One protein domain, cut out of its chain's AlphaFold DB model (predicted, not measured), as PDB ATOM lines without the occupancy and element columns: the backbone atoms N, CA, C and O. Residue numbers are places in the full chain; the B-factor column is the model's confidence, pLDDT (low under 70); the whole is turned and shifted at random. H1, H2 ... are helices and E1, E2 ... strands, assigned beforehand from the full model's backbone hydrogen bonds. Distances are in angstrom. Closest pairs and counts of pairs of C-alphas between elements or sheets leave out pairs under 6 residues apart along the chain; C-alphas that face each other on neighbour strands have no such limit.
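This is residues 12 to 70 of the 389 residues of an uncharacterized protein of Babesia bovis (UniProt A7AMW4). A small sheet of three strands, E1, E2 and E3, has three short helices strung past it, each only grazing it. The E2 to E3 loop lies toward one end of the long axis and H3, the longest helix, toward the other. The printed part has 59 residues, in the order E1 E2 E3 H1 H2 H3; the class is mixed, and the antiparallel sheet has the order E1 - E2 - E3. It is compact, with a radius of gyration of the C-alphas of 11.2 A, and spans 32 by 21 by 20 A, only just elongated.

The longest strand, E2, is residues 20 to 24, 13.5 A. E1 is residues 12 to 15, 10.2 A, with C-alpha 12 at (167.422, 121.093, 101.082), and E3 is residues 32 to 34. H1 is residues 36 to 41, H2 residues 44 to 49, and H3 residues 60 to 68, 12.1 A, with C-alpha 68 at (181.009, 120.631, 115.692).

The sheet is a meander, each strand the antiparallel neighbour of the one before. In the hairpin E1 and E2, N 13 and O 22 are 2.9 A apart, within hydrogen-bond range; in the hairpin E2 and E3, N 34 and O 21 are 2.8 A apart, also within range. H1 is on the sheet but only grazes it, with residues 36 to 39; the closest C-alphas of E2 and H1, Trp 21 and Leu 36, are 6.7 A apart. H2 also only grazes the sheet, with residues 44 to 48. H1 and H2 are close but not clearly touching, about perpendicular at 89 degrees, the closest C-alphas being those of Ala 39 and His 45, 6.6 A. H2 and H3 only just touch, with 3 pairs of C-alphas within 8 A, the closest those of Leu 49 and Val 60, 6.4 A; they run opposite ways at a steep tilt of 57 degrees. H3 is only just on the sheet, with 5 pairs of C-alphas within 10 A, and only grazes it. H1 and H3 are apart. In H1, H2 and H3 every O i to N i+4 pair is within hydrogen-bond range.

The two C-alphas farthest apart are those of Gly 27 and Ser 69, 33.7 A. The printed part has no cut and no long link. Its mean pLDDT is 91.5, and residue 70 is under 70.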
ATOM      1  N   TYR A  12     166.822 120.977  99.759       94.44
ATOM      2  CA  TYR A  12     167.422 121.093 101.082       94.44
ATOM      3  C   TYR A  12     168.455 122.214 101.074       94.44
ATOM      4  O   TYR A  12     169.157 122.419 100.084       94.44
ATOM      5  N   TYR A  13     168.523 122.953 102.171       94.75
ATOM      6  CA  TYR A  13     169.454 124.052 102.367       94.75
ATOM      7  C   TYR A  13     169.940 124.036 103.813       94.75
ATOM      8  O   TYR A  13     169.155 123.798 104.728       94.75
ATOM      9  N   PHE A  14     171.225 124.295 104.025       95.06
ATOM     10  CA  PHE A  14     171.789 124.445 105.359       95.06
ATOM     11  C   PHE A  14     172.300 125.869 105.539       95.06
ATOM     12  O   PHE A  14     173.121 126.339 104.753       95.06
ATOM     13  N   ASP A  15     171.835 126.541 106.588       93.81
ATOM     14  CA  ASP A  15     172.348 127.844 106.983       93.81
ATOM     15  C   ASP A  15     173.495 127.656 107.980       93.81
ATOM     16  O   ASP A  15     173.281 127.256 109.123       93.81
ATOM     17  N   VAL A  16     174.718 127.968 107.556       91.88
ATOM     18  CA  VAL A  16     175.924 127.866 108.395       91.88
ATOM     19  C   VAL A  16     175.917 128.882 109.541       91.88
ATOM     20  O   VAL A  16     176.458 128.606 110.611       91.88
ATOM     21  N   THR A  17     175.275 130.038 109.355       90.19
ATOM     22  CA  THR A  17     175.193 131.090 110.380       90.19
ATOM     23  C   THR A  17     174.214 130.699 111.478       90.19
ATOM     24  O   THR A  17     174.511 130.858 112.661       90.19
ATOM     25  N   GLU A  18     173.050 130.182 111.083       91.56
ATOM     26  CA  GLU A  18     171.997 129.754 112.012       91.56
ATOM     27  C   GLU A  18     172.176 128.297 112.478       91.56
ATOM     28  O   GLU A  18     171.493 127.862 113.402       91.56
ATOM     29  N   LYS A  19     173.129 127.561 111.885       93.19
ATOM     30  CA  LYS A  19     173.409 126.134 112.127       93.19
ATOM     31  C   LYS A  19     172.159 125.268 111.968       93.19
ATOM     32  O   LYS A  19     171.911 124.358 112.757       93.19
ATOM     33  N   GLN A  20     171.351 125.586 110.964       94.75
ATOM     34  CA  GLN A  20     170.002 125.055 110.836       94.75
ATOM     35  C   GLN A  20     169.732 124.541 109.429       94.75
ATOM     36  O   GLN A  20     170.078 125.178 108.430       94.75
ATOM     37  N   TRP A  21     169.080 123.383 109.363       96.00
ATOM     38  CA  TRP A  21     168.597 122.810 108.119       96.00
ATOM     39  C   TRP A  21     167.226 123.369 107.751       96.00
ATOM     40  O   TRP A  21     166.366 123.608 108.599       96.00
ATOM     41  N   TRP A  22     167.022 123.528 106.452       96.88
ATOM     42  CA  TRP A  22     165.792 123.981 105.834       96.88
ATOM     43  C   TRP A  22     165.425 123.034 104.699       96.88
ATOM     44  O   TRP A  22     166.280 122.593 103.929       96.88
ATOM     45  N   VAL A  23     164.137 122.745 104.573       96.88
ATOM     46  CA  VAL A  23     163.571 121.944 103.492       96.88
ATOM     47  C   VAL A  23     162.475 122.733 102.788       96.88
ATOM     48  O   VAL A  23     161.669 123.408 103.425       96.88
ATOM     49  N   LEU A  24     162.441 122.654 101.464       95.19
ATOM     50  CA  LEU A  24     161.341 123.119 100.633       95.19
ATOM     51  C   LEU A  24     160.635 121.881 100.074       95.19
ATOM     52  O   LEU A  24     161.148 121.282  99.122       95.19
ATOM     53  N   PRO A  25     159.503 121.463 100.669       93.69
ATOM     54  CA  PRO A  25     158.752 120.312 100.189       93.69
ATOM     55  C   PRO A  25     158.244 120.516  98.753       93.69
ATOM     56  O   PRO A  25     158.012 121.655  98.330       93.69
ATOM     57  N   PRO A  26     157.999 119.432  97.999       92.81
ATOM     58  CA  PRO A  26     157.463 119.534  96.651       92.81
ATOM     59  C   PRO A  26     156.098 120.231  96.652       92.81
ATOM     60  O   PRO A  26     155.254 120.035  97.531       92.81
ATOM     61  N   GLY A  27     155.895 121.106  95.669       89.94
ATOM     62  CA  GLY A  27     154.685 121.925  95.551       89.94
ATOM     63  C   GLY A  27     154.508 123.008  96.624       89.94
ATOM     64  O   GLY A  27     153.478 123.680  96.620       89.94
ATOM     65  N   HIS A  28     155.472 123.196  97.531       90.56
ATOM     66  CA  HIS A  28     155.439 124.268  98.527       90.56
ATOM     67  C   HIS A  28     156.296 125.451  98.066       90.56
ATOM     68  O   HIS A  28     157.299 125.290  97.375       90.56
ATOM     69  N   SER A  29     155.886 126.663  98.443       92.00
ATOM     70  CA  SER A  29     156.623 127.902  98.149       92.00
ATOM     71  C   SER A  29     157.425 128.428  99.340       92.00
ATOM     72  O   SER A  29     158.098 129.449  99.217       92.00
ATOM     73  N   GLU A  30     157.313 127.781 100.500       93.81
ATOM     74  CA  GLU A  30     157.910 128.232 101.754       93.81
ATOM     75  C   GLU A  30     158.872 127.184 102.302       93.81
ATOM     76  O   GLU A  30     158.556 125.995 102.350       93.81
ATOM     77  N   TRP A  31     160.053 127.650 102.708       96.06
ATOM     78  CA  TRP A  31     161.047 126.835 103.390       96.06
ATOM     79  C   TRP A  31     160.605 126.582 104.827       96.06
ATOM     80  O   TRP A  31     160.190 127.502 105.533       96.06
ATOM     81  N   VAL A  32     160.727 125.335 105.257       97.06
ATOM     82  CA  VAL A  32     160.407 124.879 106.606       97.06
ATOM     83  C   VAL A  32     161.697 124.440 107.279       97.06
ATOM     84  O   VAL A  32     162.572 123.862 106.637       97.06
ATOM     85  N   VAL A  33     161.821 124.724 108.572       96.94
ATOM     86  CA  VAL A  33     162.935 124.229 109.382       96.94
ATOM     87  C   VAL A  33     162.896 122.702 109.409       96.94
ATOM     88  O   VAL A  33     161.873 122.114 109.758       96.94
ATOM     89  N   LEU A  34     164.022 122.079 109.080       96.81
ATOM     90  CA  LEU A  34     164.238 120.648 109.219       96.81
ATOM     91  C   LEU A  34     165.077 120.408 110.490       96.81
ATOM     92  O   LEU A  34     166.172 120.966 110.602       96.81
ATOM     93  N   PRO A  35     164.585 119.627 111.465       94.69
ATOM     94  CA  PRO A  35     165.372 119.237 112.630       94.69
ATOM     95  C   PRO A  35     166.673 118.531 112.236       94.69
ATOM     96  O   PRO A  35     166.731 117.837 111.220       94.69
ATOM     97  N   LEU A  36     167.717 118.686 113.055       90.75
ATOM     98  CA  LEU A  36     169.017 118.064 112.790       90.75
ATOM     99  C   LEU A  36     168.909 116.534 112.720       90.75
ATOM    100  O   LEU A  36     169.463 115.940 111.800       90.75
ATOM    101  N   ASP A  37     168.148 115.921 113.628       93.38
ATOM    102  CA  ASP A  37     167.931 114.470 113.649       93.38
ATOM    103  C   ASP A  37     167.313 113.971 112.336       93.38
ATOM    104  O   ASP A  37     167.766 112.982 111.762       93.38
ATOM    105  N   ASP A  38     166.328 114.698 111.802       95.50
ATOM    106  CA  ASP A  38     165.700 114.367 110.522       95.50
ATOM    107  C   ASP A  38     166.676 114.546 109.355       95.50
ATOM    108  O   ASP A  38     166.717 113.719 108.445       95.50
ATOM    109  N   ALA A  39     167.503 115.593 109.383       93.88
ATOM    110  CA  ALA A  39     168.530 115.812 108.370       93.88
ATOM    111  C   ALA A  39     169.604 114.707 108.374       93.88
ATOM    112  O   ALA A  39     170.053 114.286 107.305       93.88
ATOM    113  N   ILE A  40     169.987 114.211 109.556       92.62
ATOM    114  CA  ILE A  40     170.896 113.068 109.715       92.62
ATOM    115  C   ILE A  40     170.232 111.790 109.192       92.62
ATOM    116  O   ILE A  40     170.837 111.077 108.396       92.62
ATOM    117  N   ASN A  41     168.973 111.532 109.558       95.62
ATOM    118  CA  ASN A  41     168.222 110.359 109.096       95.62
ATOM    119  C   ASN A  41     168.038 110.328 107.571       95.62
ATOM    120  O   ASN A  41     167.975 109.257 106.970       95.62
ATOM    121  N   LEU A  42     167.971 111.500 106.939       95.25
ATOM    122  CA  LEU A  42     167.920 111.651 105.483       95.25
ATOM    123  C   LEU A  42     169.299 111.540 104.806       95.25
ATOM    124  O   LEU A  42     169.375 111.636 103.583       95.25
ATOM    125  N   GLY A  43     170.383 111.359 105.566       95.50
ATOM    126  CA  GLY A  43     171.749 111.278 105.042       95.50
ATOM    127  C   GLY A  43     172.290 112.608 104.509       95.50
ATOM    128  O   GLY A  43     173.292 112.624 103.796       95.50
ATOM    129  N   LEU A  44     171.652 113.739 104.833       94.12
ATOM    130  CA  LEU A  44     172.061 115.054 104.322       94.12
ATOM    131  C   LEU A  44     173.402 115.496 104.904       94.12
ATOM    132  O   LEU A  44     174.195 116.136 104.218       94.12
ATOM    133  N   HIS A  45     173.661 115.139 106.162       92.19
ATOM    134  CA  HIS A  45     174.945 115.390 106.806       92.19
ATOM    135  C   HIS A  45     176.084 114.694 106.047       92.19
ATOM    136  O   HIS A  45     177.061 115.339 105.660       92.19
ATOM    137  N   ASP A  46     175.917 113.407 105.746       93.44
ATOM    138  CA  ASP A  46     176.917 112.622 105.021       93.44
ATOM    139  C   ASP A  46     177.089 113.131 103.588       93.44
ATOM    140  O   ASP A  46     178.215 113.319 103.133       93.44
ATOM    141  N   ALA A  47     175.991 113.491 102.912       93.75
ATOM    142  CA  ALA A  47     176.039 114.093 101.582       93.75
ATOM    143  C   ALA A  47     176.858 115.400 101.549       93.75
ATOM    144  O   ALA A  47     177.615 115.637 100.604       93.75
ATOM    145  N   VAL A  48     176.757 116.243 102.585       93.50
ATOM    146  CA  VAL A  48     177.574 117.462 102.701       93.50
ATOM    147  C   VAL A  48     179.043 117.122 102.942       93.50
ATOM    148  O   VAL A  48     179.914 117.702 102.290       93.50
ATOM    149  N   LEU A  49     179.338 116.175 103.835       91.94
ATOM    150  CA  LEU A  49     180.714 115.760 104.125       91.94
ATOM    151  C   LEU A  49     181.407 115.121 102.916       91.94
ATOM    152  O   LEU A  49     182.595 115.356 102.691       91.94
ATOM    153  N   GLU A  50     180.660 114.372 102.113       94.81
ATOM    154  CA  GLU A  50     181.126 113.758 100.870       94.81
ATOM    155  C   GLU A  50     181.147 114.732  99.683       94.81
ATOM    156  O   GLU A  50     181.510 114.351  98.572       94.81
ATOM    157  N   SER A  51     180.801 116.007  99.901       90.12
ATOM    158  CA  SER A  51     180.746 117.037  98.855       90.12
ATOM    159  C   SER A  51     179.794 116.692  97.699       90.12
ATOM    160  O   SER A  51     180.000 117.129  96.568       90.12
ATOM    161  N   GLN A  52     178.727 115.939  97.980       89.69
ATOM    162  CA  GLN A  52     177.662 115.625  97.019       89.69
ATOM    163  C   GLN A  52     176.622 116.758  96.892       89.69
ATOM    164  O   GLN A  52     175.631 116.631  96.174       89.69
ATOM    165  N   CYS A  53     176.848 117.883  97.576       88.38
ATOM    166  CA  CYS A  53     175.968 119.047  97.613       88.38
ATOM    167  C   CYS A  53     176.577 120.236  96.856       88.38
ATOM    168  O   CYS A  53     177.793 120.359  96.715       88.38
ATOM    169  N   THR A  54     175.729 121.160  96.400       88.62
ATOM    170  CA  THR A  54     176.198 122.442  95.850       88.62
ATOM    171  C   THR A  54     176.390 123.444  96.981       88.62
ATOM    172  O   THR A  54     175.447 123.741  97.711       88.62
ATOM    173  N   PHE A  55     177.596 123.992  97.102       83.62
ATOM    174  CA  PHE A  55     177.914 125.003  98.103       83.62
ATOM    175  C   PHE A  55     177.741 126.401  97.520       83.62
ATOM    176  O   PHE A  55     178.329 126.740  96.492       83.62
ATOM    177  N   VAL A  56     176.937 127.220  98.191       83.31
ATOM    178  CA  VAL A  56     176.721 128.621  97.831       83.31
ATOM    179  C   VAL A  56     177.293 129.460  98.958       83.31
ATOM    180  O   VAL A  56     176.793 129.406 100.074       83.31
ATOM    181  N   GLU A  57     178.365 130.198  98.669       79.00
ATOM    182  CA  GLU A  57     179.018 131.119  99.618       79.00
ATOM    183  C   GLU A  57     179.608 130.460 100.880       79.00
ATOM    184  O   GLU A  57     180.000 131.171 101.800       79.00
ATOM    185  N   SER A  58     179.717 129.129 100.916       86.69
ATOM    186  CA  SER A  58     180.291 128.400 102.046       86.69
ATOM    187  C   SER A  58     181.150 127.214 101.603       86.69
ATOM    188  O   SER A  58     181.228 126.893 100.417       86.69
ATOM    189  N   THR A  59     181.826 126.572 102.553       90.44
ATOM    190  CA  THR A  59     182.692 125.409 102.334       90.44
ATOM    191  C   THR A  59     182.322 124.260 103.271       90.44
ATOM    192  O   THR A  59     181.690 124.453 104.309       90.44
ATOM    193  N   VAL A  60     182.757 123.043 102.931       91.50
ATOM    194  CA  VAL A  60     182.603 121.864 103.804       91.50
ATOM    195  C   VAL A  60     183.240 122.103 105.179       91.50
ATOM    196  O   VAL A  60     182.722 121.638 106.190       91.50
ATOM    197  N   ASP A  61     184.350 122.839 105.239       92.50
ATOM    198  CA  ASP A  61     185.046 123.114 106.498       92.50
ATOM    199  C   ASP A  61     184.261 124.085 107.388       92.50
ATOM    200  O   ASP A  61     184.194 123.894 108.602       92.50
ATOM    201  N   GLU A  62     183.600 125.080 106.795       92.06
ATOM    202  CA  GLU A  62     182.678 125.967 107.514       92.06
ATOM    203  C   GLU A  62     181.460 125.207 108.046       92.06
ATOM    204  O   GLU A  62     181.056 125.421 109.189       92.06
ATOM    205  N   TYR A  63     180.920 124.273 107.259       91.88
ATOM    206  CA  TYR A  63     179.865 123.368 107.712       91.88
ATOM    207  C   TYR A  63     180.316 122.526 108.912       91.88
ATOM    208  O   TYR A  63     179.639 122.501 109.940       91.88
ATOM    209  N   LYS A  64     181.486 121.882 108.819       91.88
ATOM    210  CA  LYS A  64     182.056 121.087 109.918       91.88
ATOM    211  C   LYS A  64     182.237 121.926 111.178       91.88
ATOM    212  O   LYS A  64     181.850 121.477 112.250       91.88
ATOM    213  N   ALA A  65     182.770 123.141 111.048       91.25
ATOM    214  CA  ALA A  65     182.944 124.059 112.171       91.25
ATOM    215  C   ALA A  65     181.603 124.493 112.792       91.25
ATOM    216  O   ALA A  65     181.492 124.647 114.011       91.25
ATOM    217  N   ALA A  66     180.570 124.681 111.967       89.50
ATOM    218  CA  ALA A  66     179.230 125.004 112.431       89.50
ATOM    219  C   ALA A  66     178.609 123.840 113.216       89.50
ATOM    220  O   ALA A  66     178.152 124.053 114.337       89.50
ATOM    221  N   VAL A  67     178.653 122.616 112.685       86.94
ATOM    222  CA  VAL A  67     178.054 121.432 113.327       86.94
ATOM    223  C   VAL A  67     178.842 120.984 114.560       86.94
ATOM    224  O   VAL A  67     178.233 120.689 115.582       86.94
ATOM    225  N   SER A  68     180.179 121.040 114.544       85.44
ATOM    226  CA  SER A  68     181.009 120.631 115.692       85.44
ATOM    227  C   SER A  68     180.764 121.465 116.952       85.44
ATOM    228  O   SER A  68     181.069 121.041 118.058       85.44
ATOM    229  N   SER A  69     180.233 122.677 116.794       75.25
ATOM    230  CA  SER A  69     179.893 123.556 117.915       75.25
ATOM    231  C   SER A  69     178.502 123.299 118.513       75.25
ATOM    232  O   SER A  69     178.143 123.942 119.497       75.25
ATOM    233  N   VAL A  70     177.704 122.403 117.920       66.81
ATOM    234  CA  VAL A  70     176.367 122.027 118.415       66.81
ATOM    235  C   VAL A  70     176.460 120.953 119.512       66.81
ATOM    236  O   VAL A  70     175.630 120.932 120.424       66.81
TER     237      VAL A  70